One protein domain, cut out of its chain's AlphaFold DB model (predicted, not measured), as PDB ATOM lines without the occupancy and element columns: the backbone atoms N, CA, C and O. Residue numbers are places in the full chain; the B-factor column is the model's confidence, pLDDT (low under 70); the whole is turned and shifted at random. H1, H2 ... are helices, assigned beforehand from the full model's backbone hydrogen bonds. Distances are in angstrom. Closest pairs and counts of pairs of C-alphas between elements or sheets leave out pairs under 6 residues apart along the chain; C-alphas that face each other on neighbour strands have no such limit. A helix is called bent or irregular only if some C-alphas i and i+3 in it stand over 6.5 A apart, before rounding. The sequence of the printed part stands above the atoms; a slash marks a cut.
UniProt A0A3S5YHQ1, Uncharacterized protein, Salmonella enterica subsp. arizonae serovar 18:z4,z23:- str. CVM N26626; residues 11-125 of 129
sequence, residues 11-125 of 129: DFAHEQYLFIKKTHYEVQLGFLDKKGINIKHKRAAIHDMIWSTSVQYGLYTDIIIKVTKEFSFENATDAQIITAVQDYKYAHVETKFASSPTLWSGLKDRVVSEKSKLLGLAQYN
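Overview. This is residues 11 to 125 of the 129 residues of an uncharacterized protein of Salmonella enterica subsp. arizonae serovar 18:z4,z23:- str. CVM N26626 (UniProt A0A3S5YHQ1). What does the whole look like? H2, H4 and H6 make a three-helix bundle, H4 and H6 side by side and H2 along both at one end of H6, while the long helix H1, bent but running nearly straight, crosses H2 on the side away from H4 and H6. Residues 11 to 19 of H1 stick out as a free arm, short H3 packs on H4, and tiny H5 packs on the beginning of H6. How is it made up? The printed part has 115 residues with six named helices, H1 to H6 in order, and no named strand: the class is all helix. It is compact, with a radius of gyration of the C-alphas of 14.1 A and spans of 39 by 38 by 29 A.

Along the chain. Where is the longest helix by residues? H1, residues 11 to 34, begins at C-alpha 11 (23.312, 44.342, 8.249); by its hydrogen bonds it was assigned as one helix, but it is bent, with C-alphas 23 and 26 6.5 A apart. Its arms are H1a, residues 11 to 23, 18.0 A long, and H1b, residues 26 to 34, 12.3 A long. Where are the others? H2 is residues 44 to 57, 19.7 A, H3 is 63 to 68, H4 is 78 to 91, 19.8 A, and H5 is 93 to 96. H6, residues 101 to 123, is 34.0 A long and ends at C-alpha 123 (1.735, 34.055, 28.448); it is irregular, with C-alphas 102 and 105 7.3 A apart.

Arrangement. How does H1 stand to H2? H1b is close to H2 but not clearly touching, about perpendicular at 81 degrees; their closest C-alphas, of Gln 28 and Ser 54, are 6.4 A apart. How is the bundle of H2, H4 and H6 arranged? H4 and H6 touch at a shallow tilt of 4 degrees, opposite ways, closest at the C-alphas of Tyr 90 and Lys 108, 5.6 A. H2 touches H6 with residues 44 to 49 alone, opposite ways at a shallow tilt of 14 degrees, closest at the C-alphas of Ala 45 and Ala 122, 5.3 A. Where are H3 and H5? H3 and H4 form a helical hairpin, closest at the C-alphas of Val 67 and Val 85, 6.1 A; H5 touches H6, closest at the C-alphas of Val 93 and Trp 104, 6.4 A. Are the backbones helical throughout? Every O i to N i+4 pair is within hydrogen-bond range in H1a, H1b, H2, H3 and H4, and 17 of 19 are in H6; H5 is too short for such a pair.

Size, cuts and confidence. How large is it? The two C-alphas farthest apart, of Asp 11 and Glu 70, are 41.0 A apart. Is there a cut or a long link? The printed part has no cut, and no link is long. Where is confidence low? Residues 11 to 12 have pLDDT under 70; the mean of the printed part is 86.4.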
ATOM      1  N   ASP A  11      23.323  45.267   9.388       66.25
ATOM      2  CA  ASP A  11      23.312  44.342   8.249       66.25
ATOM      3  C   ASP A  11      24.054  43.038   8.575       66.25
ATOM      4  O   ASP A  11      23.554  41.949   8.305       66.25
ATOM      5  N   PHE A  12      25.208  43.117   9.247       69.12
ATOM      6  CA  PHE A  12      25.981  41.931   9.621       69.12
ATOM      7  C   PHE A  12      25.289  41.094  10.707       69.12
ATOM      8  O   PHE A  12      25.299  39.864  10.647       69.12
ATOM      9  N   ALA A  13      24.654  41.736  11.693       71.31
ATOM     10  CA  ALA A  13      23.848  41.032  12.691       71.31
ATOM     11  C   ALA A  13      22.617  40.368  12.051       71.31
ATOM     12  O   ALA A  13      22.278  39.233  12.393       71.31
ATOM     13  N   HIS A  14      21.985  41.044  11.089       75.06
ATOM     14  CA  HIS A  14      20.857  40.509  10.336       75.06
ATOM     15  C   HIS A  14      21.267  39.321   9.458       75.06
ATOM     16  O   HIS A  14      20.603  38.288   9.482       75.06
ATOM     17  N   GLU A  15      22.395  39.403   8.753       73.56
ATOM     18  CA  GLU A  15      22.932  38.291   7.964       73.56
ATOM     19  C   GLU A  15      23.283  37.079   8.834       73.56
ATOM     20  O   GLU A  15      22.961  35.949   8.464       73.56
ATOM     21  N   GLN A  16      23.878  37.280  10.017       74.38
ATOM     22  CA  GLN A  16      24.127  36.184  10.963       74.38
ATOM     23  C   GLN A  16      22.830  35.550  11.463       74.38
ATOM     24  O   GLN A  16      22.720  34.323  11.523       74.38
ATOM     25  N   TYR A  17      21.835  36.374  11.795       78.50
ATOM     26  CA  TYR A  17      20.513  35.897  12.180       78.50
ATOM     27  C   TYR A  17      19.879  35.070  11.053       78.50
ATOM     28  O   TYR A  17      19.477  33.929  11.281       78.50
ATOM     29  N   LEU A  18      19.859  35.584   9.821       80.88
ATOM     30  CA  LEU A  18      19.339  34.870   8.653       80.88
ATOM     31  C   LEU A  18      20.108  33.575   8.381       80.88
ATOM     32  O   LEU A  18      19.503  32.557   8.038       80.88
ATOM     33  N   PHE A  19      21.427  33.582   8.566       80.38
ATOM     34  CA  PHE A  19      22.250  32.395   8.390       80.38
ATOM     35  C   PHE A  19      21.885  31.305   9.402       80.38
ATOM     36  O   PHE A  19      21.645  30.164   9.003       80.38
ATOM     37  N   ILE A  20      21.785  31.631  10.695       78.88
ATOM     38  CA  ILE A  20      21.383  30.662  11.729       78.88
ATOM     39  C   ILE A  20      19.939  30.199  11.491       78.88
ATOM     40  O   ILE A  20      19.663  28.999  11.577       78.88
ATOM     41  N   LYS A  21      19.044  31.112  11.093       84.06
ATOM     42  CA  LYS A  21      17.657  30.792  10.733       84.06
ATOM     43  C   LYS A  21      17.605  29.725   9.646       84.06
ATOM     44  O   LYS A  21      16.978  28.686   9.832       84.06
ATOM     45  N   LYS A  22      18.321  29.947   8.545       83.38
ATOM     46  CA  LYS A  22      18.334  29.051   7.387       83.38
ATOM     47  C   LYS A  22      19.022  27.717   7.670       83.38
ATOM     48  O   LYS A  22      18.594  26.678   7.182       83.38
ATOM     49  N   THR A  23      20.110  27.730   8.439       82.62
ATOM     50  CA  THR A  23      20.949  26.536   8.642       82.62
ATOM     51  C   THR A  23      20.500  25.648   9.795       82.62
ATOM     52  O   THR A  23      20.718  24.441   9.737       82.62
ATOM     53  N   HIS A  24      19.878  26.217  10.829       85.12
ATOM     54  CA  HIS A  24      19.475  25.476  12.024       85.12
ATOM     55  C   HIS A  24      17.959  25.396  12.142       85.12
ATOM     56  O   HIS A  24      17.397  24.302  12.154       85.12
ATOM     57  N   TYR A  25      17.291  26.547  12.186       84.56
ATOM     58  CA  TYR A  25      15.864  26.608  12.480       84.56
ATOM     59  C   TYR A  25      14.997  26.038  11.346       84.56
ATOM     60  O   TYR A  25      14.178  25.154  11.591       84.56
ATOM     61  N   GLU A  26      15.209  26.461  10.097       85.88
ATOM     62  CA  GLU A  26      14.460  25.948   8.938       85.88
ATOM     63  C   GLU A  26      14.731  24.456   8.695       85.88
ATOM     64  O   GLU A  26      13.812  23.696   8.384       85.88
ATOM     65  N   VAL A  27      15.975  24.011   8.903       88.62
ATOM     66  CA  VAL A  27      16.345  22.592   8.789       88.62
ATOM     67  C   VAL A  27      15.641  21.757   9.855       88.62
ATOM     68  O   VAL A  27      15.079  20.708   9.534       88.62
ATOM     69  N   GLN A  28      15.603  22.239  11.101       88.00
ATOM     70  CA  GLN A  28      14.897  21.562  12.183       88.00
ATOM     71  C   GLN A  28      13.385  21.524  11.921       88.00
ATOM     72  O   GLN A  28      12.777  20.478  12.122       88.00
ATOM     73  N   LEU A  29      12.771  22.606  11.426       87.94
ATOM     74  CA  LEU A  29      11.354  22.601  11.037       87.94
ATOM     75  C   LEU A  29      11.064  21.561   9.950       87.94
ATOM     76  O   LEU A  29      10.138  20.765  10.096       87.94
ATOM     77  N   GLY A  30      11.884  21.508   8.898       86.81
ATOM     78  CA  GLY A  30      11.744  20.496   7.850       86.81
ATOM     79  C   GLY A  30      11.962  19.070   8.366       86.81
ATOM     80  O   GLY A  30      11.325  18.127   7.895       86.81
ATOM     81  N   PHE A  31      12.841  18.884   9.354       87.88
ATOM     82  CA  PHE A  31      13.038  17.591  10.006       87.88
ATOM     83  C   PHE A  31      11.835  17.177  10.862       87.88
ATOM     84  O   PHE A  31      11.439  16.013  10.818       87.88
ATOM     85  N   LEU A  32      11.230  18.117  11.591       87.56
ATOM     86  CA  LEU A  32      10.009  17.893  12.367       87.56
ATOM     87  C   LEU A  32       8.824  17.540  11.460       87.56
ATOM     88  O   LEU A  32       8.144  16.545  11.717       87.56
ATOM     89  N   ASP A  33       8.645  18.259  10.351       87.88
ATOM     90  CA  ASP A  33       7.576  17.990   9.382       87.88
ATOM     91  C   ASP A  33       7.715  16.590   8.755       87.88
ATOM     92  O   ASP A  33       6.768  15.803   8.750       87.88
ATOM     93  N   LYS A  34       8.940  16.183   8.379       87.38
ATOM     94  CA  LYS A  34       9.240  14.807   7.925       87.38
ATOM     95  C   LYS A  34       8.923  13.726   8.964       87.38
ATOM     96  O   LYS A  34       8.814  12.551   8.614       87.38
ATOM     97  N   LYS A  35       8.836  14.092  10.243       85.56
ATOM     98  CA  LYS A  35       8.479  13.199  11.354       85.56
ATOM     99  C   LYS A  35       7.004  13.303  11.743       85.56
ATOM    100  O   LYS A  35       6.611  12.685  12.729       85.56
ATOM    101  N   GLY A  36       6.200  14.022  10.959       83.62
ATOM    102  CA  GLY A  36       4.765  14.198  11.175       83.62
ATOM    103  C   GLY A  36       4.419  15.270  12.208       83.62
ATOM    104  O   GLY A  36       3.269  15.357  12.623       83.62
ATOM    105  N   ILE A  37       5.392  16.079  12.638       84.19
ATOM    106  CA  ILE A  37       5.200  17.161  13.604       84.19
ATOM    107  C   ILE A  37       5.102  18.465  12.819       84.19
ATOM    108  O   ILE A  37       6.115  19.086  12.496       84.19
ATOM    109  N   ASN A  38       3.878  18.866  12.490       80.06
ATOM    110  CA  ASN A  38       3.643  20.066  11.698       80.06
ATOM    111  C   ASN A  38       3.312  21.260  12.601       80.06
ATOM    112  O   ASN A  38       2.273  21.297  13.261       80.06
ATOM    113  N   ILE A  39       4.206  22.244  12.622       80.56
ATOM    114  CA  ILE A  39       4.076  23.446  13.445       80.56
ATOM    115  C   ILE A  39       3.445  24.538  12.587       80.56
ATOM    116  O   ILE A  39       4.131  25.299  11.912       80.56
ATOM    117  N   LYS A  40       2.110  24.566  12.582       75.19
ATOM    118  CA  LYS A  40       1.315  25.486  11.749       75.19
ATOM    119  C   LYS A  40       1.046  26.839  12.403       75.19
ATOM    120  O   LYS A  40       0.608  27.768  11.732       75.19
ATOM    121  N   HIS A  41       1.240  26.940  13.713       74.75
ATOM    122  CA  HIS A  41       0.954  28.151  14.469       74.75
ATOM    123  C   HIS A  41       2.184  29.065  14.497       74.75
ATOM    124  O   HIS A  41       3.297  28.571  14.632       74.75
ATOM    125  N   LYS A  42       1.993  30.385  14.455       78.06
ATOM    126  CA  LYS A  42       3.083  31.377  14.487       78.06
ATOM    127  C   LYS A  42       3.550  31.738  15.903       78.06
ATOM    128  O   LYS A  42       4.081  32.814  16.127       78.06
ATOM    129  N   ARG A  43       3.336  30.884  16.904       82.81
ATOM    130  CA  ARG A  43       3.551  31.247  18.318       82.81
ATOM    131  C   ARG A  43       5.033  31.410  18.644       82.81
ATOM    132  O   ARG A  43       5.793  30.439  18.603       82.81
ATOM    133  N   ALA A  44       5.434  32.623  19.015       85.44
ATOM    134  CA  ALA A  44       6.832  33.004  19.177       85.44
ATOM    135  C   ALA A  44       7.579  32.136  20.191       85.44
ATOM    136  O   ALA A  44       8.707  31.734  19.928       85.44
ATOM    137  N   ALA A  45       6.938  31.763  21.302       87.75
ATOM    138  CA  ALA A  45       7.561  30.921  22.322       87.75
ATOM    139  C   ALA A  45       7.944  29.523  21.811       87.75
ATOM    140  O   ALA A  45       9.014  29.016  22.139       87.75
ATOM    141  N   ILE A  46       7.114  28.909  20.963       88.06
ATOM    142  CA  ILE A  46       7.442  27.606  20.375       88.06
ATOM    143  C   ILE A  46       8.579  27.744  19.363       88.06
ATOM    144  O   ILE A  46       9.508  26.935  19.363       88.06
ATOM    145  N   HIS A  47       8.540  28.780  18.527       88.62
ATOM    146  CA  HIS A  47       9.591  29.021  17.545       88.62
ATOM    147  C   HIS A  47      10.942  29.338  18.196       88.62
ATOM    148  O   HIS A  47      11.956  28.787  17.770       88.62
ATOM    149  N   ASP A  48      10.954  30.123  19.273       89.44
ATOM    150  CA  ASP A  48      12.165  30.431  20.040       89.44
ATOM    151  C   ASP A  48      12.725  29.184  20.752       89.44
ATOM    152  O   ASP A  48      13.929  28.922  20.739       89.44
ATOM    153  N   MET A  49      11.848  28.320  21.276       92.00
ATOM    154  CA  MET A  49      12.243  27.022  21.831       92.00
ATOM    155  C   MET A  49      12.897  26.115  20.775       92.00
ATOM    156  O   MET A  49      13.939  25.505  21.046       92.00
ATOM    157  N   ILE A  50      12.310  26.009  19.576       90.06
ATOM    158  CA  ILE A  50      12.875  25.224  18.464       90.06
ATOM    159  C   ILE A  50      14.228  25.790  18.059       90.06
ATOM    160  O   ILE A  50      15.184  25.029  17.905       90.06
ATOM    161  N   TRP A  51      14.320  27.115  17.940       89.50
ATOM    162  CA  TRP A  51      15.561  27.807  17.630       89.50
ATOM    163  C   TRP A  51      16.651  27.472  18.645       89.50
ATOM    164  O   TRP A  51      17.663  26.882  18.265       89.50
ATOM    165  N   SER A  52      16.428  27.758  19.933       89.38
ATOM    166  CA  SER A  52      17.396  27.488  21.004       89.38
ATOM    167  C   SER A  52      17.841  26.024  20.997       89.38
ATOM    168  O   SER A  52      19.032  25.715  21.060       89.38
ATOM    169  N   THR A  53      16.891  25.102  20.829       91.00
ATOM    170  CA  THR A  53      17.172  23.663  20.834       91.00
ATOM    171  C   THR A  53      17.992  23.231  19.617       91.00
ATOM    172  O   THR A  53      18.936  22.454  19.772       91.00
ATOM    173  N   SER A  54      17.685  23.758  18.429       89.50
ATOM    174  CA  SER A  54      18.432  23.474  17.197       89.50
ATOM    175  C   SER A  54      19.858  24.029  17.236       89.50
ATOM    176  O   SER A  54      20.791  23.354  16.811       89.50
ATOM    177  N   VAL A  55      20.057  25.219  17.807       88.56
ATOM    178  CA  VAL A  55      21.383  25.834  17.945       88.56
ATOM    179  C   VAL A  55      22.219  25.101  18.996       88.56
ATOM    180  O   VAL A  55      23.407  24.875  18.790       88.56
ATOM    181  N   GLN A  56      21.611  24.694  20.113       87.62
ATOM    182  CA  GLN A  56      22.337  24.057  21.212       87.62
ATOM    183  C   GLN A  56      22.666  22.578  20.953       87.62
ATOM    184  O   GLN A  56      23.746  22.123  21.322       87.62
ATOM    185  N   TYR A  57      21.741  21.813  20.365       87.44
ATOM    186  CA  TYR A  57      21.881  20.359  20.185       87.44
ATOM    187  C   TYR A  57      22.076  19.936  18.725       87.44
ATOM    188  O   TYR A  57      22.277  18.752  18.453       87.44
ATOM    189  N   GLY A  58      22.019  20.886  17.796       85.88
ATOM    190  CA  GLY A  58      22.160  20.653  16.368       85.88
ATOM    191  C   GLY A  58      20.828  20.578  15.617       85.88
ATOM    192  O   GLY A  58      19.755  20.321  16.161       85.88
ATOM    193  N   LEU A  59      20.953  20.766  14.309       81.38
ATOM    194  CA  LEU A  59      19.900  20.920  13.300       81.38
ATOM    195  C   LEU A  59      19.047  19.669  12.984       81.38
ATOM    196  O   LEU A  59      18.073  19.776  12.248       81.38
ATOM    197  N   TYR A  60      19.386  18.499  13.539       84.81
ATOM    198  CA  TYR A  60      18.588  17.259  13.445       84.81
ATOM    199  C   TYR A  60      18.294  16.659  14.824       84.81
ATOM    200  O   TYR A  60      18.223  15.438  14.996       84.81
ATOM    201  N   THR A  61      18.195  17.511  15.841       87.62
ATOM    202  CA  THR A  61      17.994  17.057  17.214       87.62
ATOM    203  C   THR A  61      16.666  16.316  17.372       87.62
ATOM    204  O   THR A  61      15.608  16.747  16.903       87.62
ATOM    205  N   ASP A  62      16.730  15.182  18.067       89.69
ATOM    206  CA  ASP A  62      15.604  14.289  18.328       89.69
ATOM    207  C   ASP A  62      14.816  14.655  19.593       89.69
ATOM    208  O   ASP A  62      13.802  14.023  19.886       89.69
ATOM    209  N   ILE A  63      15.258  15.677  20.332       90.38
ATOM    210  CA  ILE A  63      14.674  16.096  21.615       90.38
ATOM    211  C   ILE A  63      13.192  16.438  21.460       90.38
ATOM    212  O   ILE A  63      12.351  15.882  22.163       90.38
ATOM    213  N   ILE A  64      12.871  17.311  20.503       87.50
ATOM    214  CA  ILE A  64      11.496  17.767  20.277       87.50
ATOM    215  C   ILE A  64      10.625  16.584  19.846       87.50
ATOM    216  O   ILE A  64       9.554  16.395  20.400       87.50
ATOM    217  N   ILE A  65      11.129  15.724  18.954       88.44
ATOM    218  CA  ILE A  65      10.410  14.533  18.476       88.44
ATOM    219  C   ILE A  65      10.069  13.584  19.625       88.44
ATOM    220  O   ILE A  65       8.978  13.019  19.666       88.44
ATOM    221  N   LYS A  66      11.012  13.366  20.544       88.00
ATOM    222  CA  LYS A  66      10.803  12.489  21.699       88.00
ATOM    223  C   LYS A  66       9.714  13.022  22.617       88.00
ATOM    224  O   LYS A  66       8.856  12.249  23.018       88.00
ATOM    225  N   VAL A  67       9.717  14.324  22.878       85.81
ATOM    226  CA  VAL A  67       8.690  14.973  23.699       85.81
ATOM    227  C   VAL A  67       7.329  14.950  23.009       85.81
ATOM    228  O   VAL A  67       6.316  14.654  23.637       85.81
ATOM    229  N   THR A  68       7.293  15.178  21.697       81.69
ATOM    230  CA  THR A  68       6.029  15.254  20.956       81.69
ATOM    231  C   THR A  68       5.341  13.907  20.746       81.69
ATOM    232  O   THR A  68       4.198  13.865  20.302       81.69
ATOM    233  N   LYS A  69       6.019  12.794  21.055       80.62
ATOM    234  CA  LYS A  69       5.376  11.472  21.128       80.62
ATOM    235  C   LYS A  69       4.404  11.373  22.301       80.62
ATOM    236  O   LYS A  69       3.426  10.643  22.202       80.62
ATOM    237  N   GLU A  70       4.691  12.082  23.389       75.94
ATOM    238  CA  GLU A  70       3.858  12.115  24.594       75.94
ATOM    239  C   GLU A  70       2.908  13.323  24.586       75.94
ATOM    240  O   GLU A  70       1.782  13.225  25.066       75.94
ATOM    241  N   PHE A  71       3.327  14.439  23.977       72.31
ATOM    242  CA  PHE A  71       2.560  15.686  23.901       72.31
ATOM    243  C   PHE A  71       2.374  16.150  22.446       72.31
ATOM    244  O   PHE A  71       3.305  16.651  21.823       72.31
ATOM    245  N   SER A  72       1.165  16.034  21.891       73.06
ATOM    246  CA  SER A  72       0.866  16.610  20.567       73.06
ATOM    247  C   SER A  72       0.662  18.127  20.654       73.06
ATOM    248  O   SER A  72      -0.007  18.600  21.572       73.06
ATOM    249  N   PHE A  73       1.146  18.874  19.655       72.69
ATOM    250  CA  PHE A  73       0.882  20.315  19.494       72.69
ATOM    251  C   PHE A  73      -0.607  20.658  19.325       72.69
ATOM    252  O   PHE A  73      -0.992  21.810  19.504       72.69
ATOM    253  N   GLU A  74      -1.449  19.677  18.997       75.12
ATOM    254  CA  GLU A  74      -2.902  19.864  18.890       75.12
ATOM    255  C   GLU A  74      -3.614  19.722  20.245       75.12
ATOM    256  O   GLU A  74      -4.653  20.341  20.464       75.12
ATOM    257  N   ASN A  75      -3.041  18.941  21.169       75.94
ATOM    258  CA  ASN A  75      -3.703  18.528  22.414       75.94
ATOM    259  C   ASN A  75      -3.036  19.089  23.678       75.94
ATOM    260  O   ASN A  75      -3.572  18.933  24.774       75.94
ATOM    261  N   ALA A  76      -1.862  19.707  23.546       82.75
ATOM    262  CA  ALA A  76      -1.119  20.304  24.644       82.75
ATOM    263  C   ALA A  76      -1.005  21.820  24.463       82.75
ATOM    264  O   ALA A  76      -0.883  22.344  23.359       82.75
ATOM    265  N   THR A  77      -1.025  22.530  25.585       86.19
ATOM    266  CA  THR A  77      -0.736  23.966  25.625       86.19
ATOM    267  C   THR A  77       0.744  24.228  25.360       86.19
ATOM    268  O   THR A  77       1.597  23.390  25.662       86.19
ATOM    269  N   ASP A  78       1.079  25.429  24.882       85.44
ATOM    270  CA  ASP A  78       2.483  25.799  24.651       85.44
ATOM    271  C   ASP A  78       3.317  25.658  25.920       85.44
ATOM    272  O   ASP A  78       4.428  25.142  25.881       85.44
ATOM    273  N   ALA A  79       2.754  26.050  27.067       88.19
ATOM    274  CA  ALA A  79       3.412  25.929  28.359       88.19
ATOM    275  C   ALA A  79       3.767  24.475  28.703       88.19
ATOM    276  O   ALA A  79       4.847  24.226  29.243       88.19
ATOM    277  N   GLN A  80       2.899  23.513  28.374       89.75
ATOM    278  CA  GLN A  80       3.170  22.087  28.584       89.75
ATOM    279  C   GLN A  80       4.281  21.589  27.663       89.75
ATOM    280  O   GLN A  80       5.192  20.912  28.130       89.75
ATOM    281  N   ILE A  81       4.251  21.965  26.384       89.31
ATOM    282  CA  ILE A  81       5.265  21.546  25.409       89.31
ATOM    283  C   ILE A  81       6.628  22.145  25.758       89.31
ATOM    284  O   ILE A  81       7.619  21.418  25.832       89.31
ATOM    285  N   ILE A  82       6.673  23.449  26.049       91.25
ATOM    286  CA  ILE A  82       7.876  24.159  26.505       91.25
ATOM    287  C   ILE A  82       8.432  23.493  27.759       91.25
ATOM    288  O   ILE A  82       9.624  23.201  27.834       91.25
ATOM    289  N   THR A  83       7.567  23.217  28.734       92.25
ATOM    290  CA  THR A  83       7.967  22.546  29.971       92.25
ATOM    291  C   THR A  83       8.566  21.175  29.686       92.25
ATOM    292  O   THR A  83       9.673  20.907  30.137       92.25
ATOM    293  N   ALA A  84       7.904  20.349  28.877       92.31
ATOM    294  CA  ALA A  84       8.366  19.001  28.580       92.31
ATOM    295  C   ALA A  84       9.698  18.984  27.805       92.31
ATOM    296  O   ALA A  84      10.585  18.191  28.122       92.31
ATOM    297  N   VAL A  85       9.899  19.893  26.841       92.19
ATOM    298  CA  VAL A  85      11.178  20.033  26.117       92.19
ATOM    299  C   VAL A  85      12.304  20.482  27.041       92.19
ATOM    300  O   VAL A  85      13.390  19.897  27.014       92.19
ATOM    301  N   GLN A  86      12.064  21.491  27.876       93.69
ATOM    302  CA  GLN A  86      13.084  21.986  28.797       93.69
ATOM    303  C   GLN A  86      13.403  20.956  29.892       93.69
ATOM    304  O   GLN A  86      14.574  20.756  30.209       93.69
ATOM    305  N   ASP A  87      12.410  20.232  30.405       93.38
ATOM    306  CA  ASP A  87      12.626  19.173  31.396       93.38
ATOM    307  C   ASP A  87      13.395  17.991  30.783       93.38
ATOM    308  O   ASP A  87      14.333  17.478  31.398       93.38
ATOM    309  N   TYR A  88      13.106  17.629  29.524       93.19
ATOM    310  CA  TYR A  88      13.902  16.645  28.788       93.19
ATOM    311  C   TYR A  88      15.358  17.103  28.634       93.19
ATOM    312  O   TYR A  88      16.275  16.317  28.888       93.19
ATOM    313  N   LYS A  89      15.587  18.372  28.255       92.94
ATOM    314  CA  LYS A  89      16.933  18.965  28.163       92.94
ATOM    315  C   LYS A  89      17.668  18.856  29.496       92.94
ATOM    316  O   LYS A  89      18.796  18.370  29.503       92.94
ATOM    317  N   TYR A  90      17.025  19.248  30.597       93.50
ATOM    318  CA  TYR A  90      17.597  19.219  31.945       93.50
ATOM    319  C   TYR A  90      18.000  17.801  32.368       93.50
ATOM    320  O   TYR A  90      19.133  17.580  32.800       93.50
ATOM    321  N   ALA A  91      17.096  16.833  32.194       93.69
ATOM    322  CA  ALA A  91      17.321  15.444  32.584       93.69
ATOM    323  C   ALA A  91      18.448  14.772  31.781       93.69
ATOM    324  O   ALA A  91      19.143  13.903  32.300       93.69
ATOM    325  N   HIS A  92      18.661  15.190  30.530       93.44
ATOM    326  CA  HIS A  92      19.635  14.573  29.629       93.44
ATOM    327  C   HIS A  92      20.924  15.389  29.451       93.44
ATOM    328  O   HIS A  92      21.738  15.021  28.601       93.44
ATOM    329  N   VAL A  93      21.148  16.465  30.224       92.69
ATOM    330  CA  VAL A  93      22.394  17.260  30.159       92.69
ATOM    331  C   VAL A  93      23.614  16.356  30.314       92.69
ATOM    332  O   VAL A  93      24.522  16.406  29.491       92.69
ATOM    333  N   GLU A  94      23.618  15.495  31.328       91.50
ATOM    334  CA  GLU A  94      24.781  14.668  31.660       91.50
ATOM    335  C   GLU A  94      25.077  13.632  30.573       91.50
ATOM    336  O   GLU A  94      26.231  13.391  30.235       91.50
ATOM    337  N   THR A  95      24.036  13.073  29.951       92.31
ATOM    338  CA  THR A  95      24.186  12.109  28.854       92.31
ATOM    339  C   THR A  95      24.602  12.779  27.548       92.31
ATOM    340  O   THR A  95      25.473  12.275  26.844       92.31
ATOM    341  N   LYS A  96      23.987  13.916  27.194       88.75
ATOM    342  CA  LYS A  96      24.263  14.621  25.932       88.75
ATOM    343  C   LYS A  96      25.587  15.391  25.973       88.75
ATOM    344  O   LYS A  96      26.201  15.568  24.927       88.75
ATOM    345  N   PHE A  97      26.048  15.787  27.159       90.38
ATOM    346  CA  PHE A  97      27.323  16.473  27.390       90.38
ATOM    347  C   PHE A  97      28.256  15.647  28.286       90.38
ATOM    348  O   PHE A  97      28.962  16.196  29.134       90.38
ATOM    349  N   ALA A  98      28.281  14.324  28.097       92.69
ATOM    350  CA  ALA A  98      29.086  13.405  28.907       92.69
ATOM    351  C   ALA A  98      30.588  13.744  28.889       92.69
ATOM    352  O   ALA A  98      31.283  13.571  29.885       92.69
ATOM    353  N   SER A  99      31.082  14.291  27.774       92.12
ATOM    354  CA  SER A  99      32.478  14.713  27.606       92.12
ATOM    355  C   SER A  99      32.816  16.056  28.269       92.12
ATOM    356  O   SER A  99      33.960  16.498  28.193       92.12
ATOM    357  N   SER A 100      31.852  16.745  28.887       91.69
ATOM    358  CA  SER A 100      32.053  18.079  29.477       91.69
ATOM    359  C   SER A 100      31.356  18.233  30.838       91.69
ATOM    360  O   SER A 100      30.511  19.117  31.003       91.69
ATOM    361  N   PRO A 101      31.715  17.407  31.842       92.56
ATOM    362  CA  PRO A 101      31.038  17.377  33.141       92.56
ATOM    363  C   PRO A 101      31.126  18.682  33.930       92.56
ATOM    364  O   PRO A 101      30.195  19.053  34.642       92.56
ATOM    365  N   THR A 102      32.208  19.437  33.752       95.81
ATOM    366  CA  THR A 102      32.399  20.743  34.398       95.81
ATOM    367  C   THR A 102      31.382  21.794  33.947       95.81
ATOM    368  O   THR A 102      31.158  22.765  34.664       95.81
ATOM    369  N   LEU A 103      30.731  21.602  32.792       92.62
ATOM    370  CA  LEU A 103      29.719  22.517  32.258       92.62
ATOM    371  C   LEU A 103      28.289  22.152  32.681       92.62
ATOM    372  O   LEU A 103      27.367  22.924  32.416       92.62
ATOM    373  N   TRP A 104      28.069  21.007  33.337       92.88
ATOM    374  CA  TRP A 104      26.718  20.511  33.617       92.88
ATOM    375  C   TRP A 104      25.883  21.464  34.464       92.88
ATOM    376  O   TRP A 104      24.713  21.664  34.146       92.88
ATOM    377  N   SER A 105      26.470  22.080  35.496       94.06
ATOM    378  CA  SER A 105      25.747  23.048  36.334       94.06
ATOM    379  C   SER A 105      25.257  24.231  35.502       94.06
ATOM    380  O   SER A 105      24.063  24.499  35.464       94.06
ATOM    381  N   GLY A 106      26.153  24.868  34.739       93.62
ATOM    382  CA  GLY A 106      25.790  26.021  33.910       93.62
ATOM    383  C   GLY A 106      24.780  25.680  32.811       93.62
ATOM    384  O   GLY A 106      23.896  26.481  32.509       93.62
ATOM    385  N   LEU A 107      24.857  24.476  32.236       92.19
ATOM    386  CA  LEU A 107      23.873  23.998  31.263       92.19
ATOM    387  C   LEU A 107      22.496  23.796  31.907       92.19
ATOM    388  O   LEU A 107      21.492  24.204  31.326       92.19
ATOM    389  N   LYS A 108      22.441  23.217  33.109       93.50
ATOM    390  CA  LYS A 108      21.201  23.050  33.880       93.50
ATOM    391  C   LYS A 108      20.587  24.403  34.258       93.50
ATOM    392  O   LYS A 108      19.404  24.616  33.995       93.50
ATOM    393  N   ASP A 109      21.390  25.340  34.754       95.00
ATOM    394  CA  ASP A 109      20.944  26.697  35.104       95.00
ATOM    395  C   ASP A 109      20.400  27.447  33.883       95.00
ATOM    396  O   ASP A 109      19.345  28.088  33.937       95.00
ATOM    397  N   ARG A 110      21.077  27.309  32.735       92.31
ATOM    398  CA  ARG A 110      20.608  27.857  31.461       92.31
ATOM    399  C   ARG A 110      19.245  27.293  31.072       92.31
ATOM    400  O   ARG A 110      18.374  28.064  30.678       92.31
ATOM    401  N   VAL A 111      19.045  25.978  31.181       92.69
ATOM    402  CA  VAL A 111      17.766  25.333  30.844       92.69
ATOM    403  C   VAL A 111      16.629  25.864  31.722       92.69
ATOM    404  O   VAL A 111      15.553  26.164  31.198       92.69
ATOM    405  N   VAL A 112      16.873  26.046  33.024       93.75
ATOM    406  CA  VAL A 112      15.899  26.628  33.965       93.75
ATOM    407  C   VAL A 112      15.591  28.087  33.611       93.75
ATOM    408  O   VAL A 112      14.425  28.472  33.549       93.75
ATOM    409  N   SER A 113      16.615  28.893  33.309       93.38
ATOM    410  CA  SER A 113      16.434  30.292  32.901       93.38
ATOM    411  C   SER A 113      15.646  30.421  31.592       93.38
ATOM    412  O   SER A 113      14.714  31.221  31.509       93.38
ATOM    413  N   GLU A 114      15.978  29.614  30.579       91.62
ATOM    414  CA  GLU A 114      15.250  29.567  29.306       91.62
ATOM    415  C   GLU A 114      13.793  29.146  29.509       91.62
ATOM    416  O   GLU A 114      12.904  29.779  28.947       91.62
ATOM    417  N   LYS A 115      13.527  28.140  30.355       92.88
ATOM    418  CA  LYS A 115      12.160  27.695  30.661       92.88
ATOM    419  C   LYS A 115      11.313  28.852  31.187       92.88
ATOM    420  O   LYS A 115      10.243  29.110  30.644       92.88
ATOM    421  N   SER A 116      11.803  29.590  32.182       92.19
ATOM    422  CA  SER A 116      11.074  30.733  32.745       92.19
ATOM    423  C   SER A 116      10.812  31.836  31.714       92.19
ATOM    424  O   SER A 116       9.715  32.390  31.679       92.19
ATOM    425  N   LYS A 117      11.783  32.130  30.836       91.19
ATOM    426  CA  LYS A 117      11.624  33.133  29.766       91.19
ATOM    427  C   LYS A 117      10.597  32.707  28.718       91.19
ATOM    428  O   LYS A 117       9.737  33.505  28.365       91.19
ATOM    429  N   LEU A 118      10.661  31.457  28.260       91.38
ATOM    430  CA  LEU A 118       9.741  30.907  27.264       91.38
ATOM    431  C   LEU A 118       8.312  30.818  27.804       91.38
ATOM    432  O   LEU A 118       7.371  31.147  27.089       91.38
ATOM    433  N   LEU A 119       8.141  30.430  29.071       91.06
ATOM    434  CA  LEU A 119       6.832  30.437  29.726       91.06
ATOM    435  C   LEU A 119       6.276  31.858  29.864       91.06
ATOM    436  O   LEU A 119       5.093  32.066  29.607       91.06
ATOM    437  N   GLY A 120       7.124  32.835  30.202       88.06
ATOM    438  CA  GLY A 120       6.746  34.246  30.175       88.06
ATOM    439  C   GLY A 120       6.301  34.683  28.777       88.06
ATOM    440  O   GLY A 120       5.219  35.234  28.624       88.06
ATOM    441  N   LEU A 121       7.079  34.362  27.740       85.88
ATOM    442  CA  LEU A 121       6.751  34.697  26.351       85.88
ATOM    443  C   LEU A 121       5.443  34.040  25.881       85.88
ATOM    444  O   LEU A 121       4.650  34.677  25.190       85.88
ATOM    445  N   ALA A 122       5.193  32.796  26.296       86.19
ATOM    446  CA  ALA A 122       3.965  32.070  25.994       86.19
ATOM    447  C   ALA A 122       2.728  32.717  26.638       86.19
ATOM    448  O   ALA A 122       1.663  32.703  26.037       86.19
ATOM    449  N   GLN A 123       2.854  33.338  27.818       82.12
ATOM    450  CA  GLN A 123       1.735  34.055  28.448       82.12
ATOM    451  C   GLN A 123       1.286  35.277  27.640       82.12
ATOM    452  O   GLN A 123       0.105  35.617  27.656       82.12
ATOM    453  N   TYR A 124       2.207  35.927  26.925       75.19
ATOM    454  CA  TYR A 124       1.894  37.099  26.108       75.19
ATOM    455  C   TYR A 124       1.350  36.754  24.711       75.19
ATOM    456  O   TYR A 124       0.963  37.669  23.991       75.19
ATOM    457  N   ASN A 125       1.302  35.470  24.323       70.50
ATOM    458  CA  ASN A 125       0.799  34.997  23.021       70.50
ATOM    459  C   ASN A 125       1.362  35.761  21.805       70.50
ATOM    460  O   ASN A 125       0.658  35.958  20.815       70.50
TER     461      ASN A 125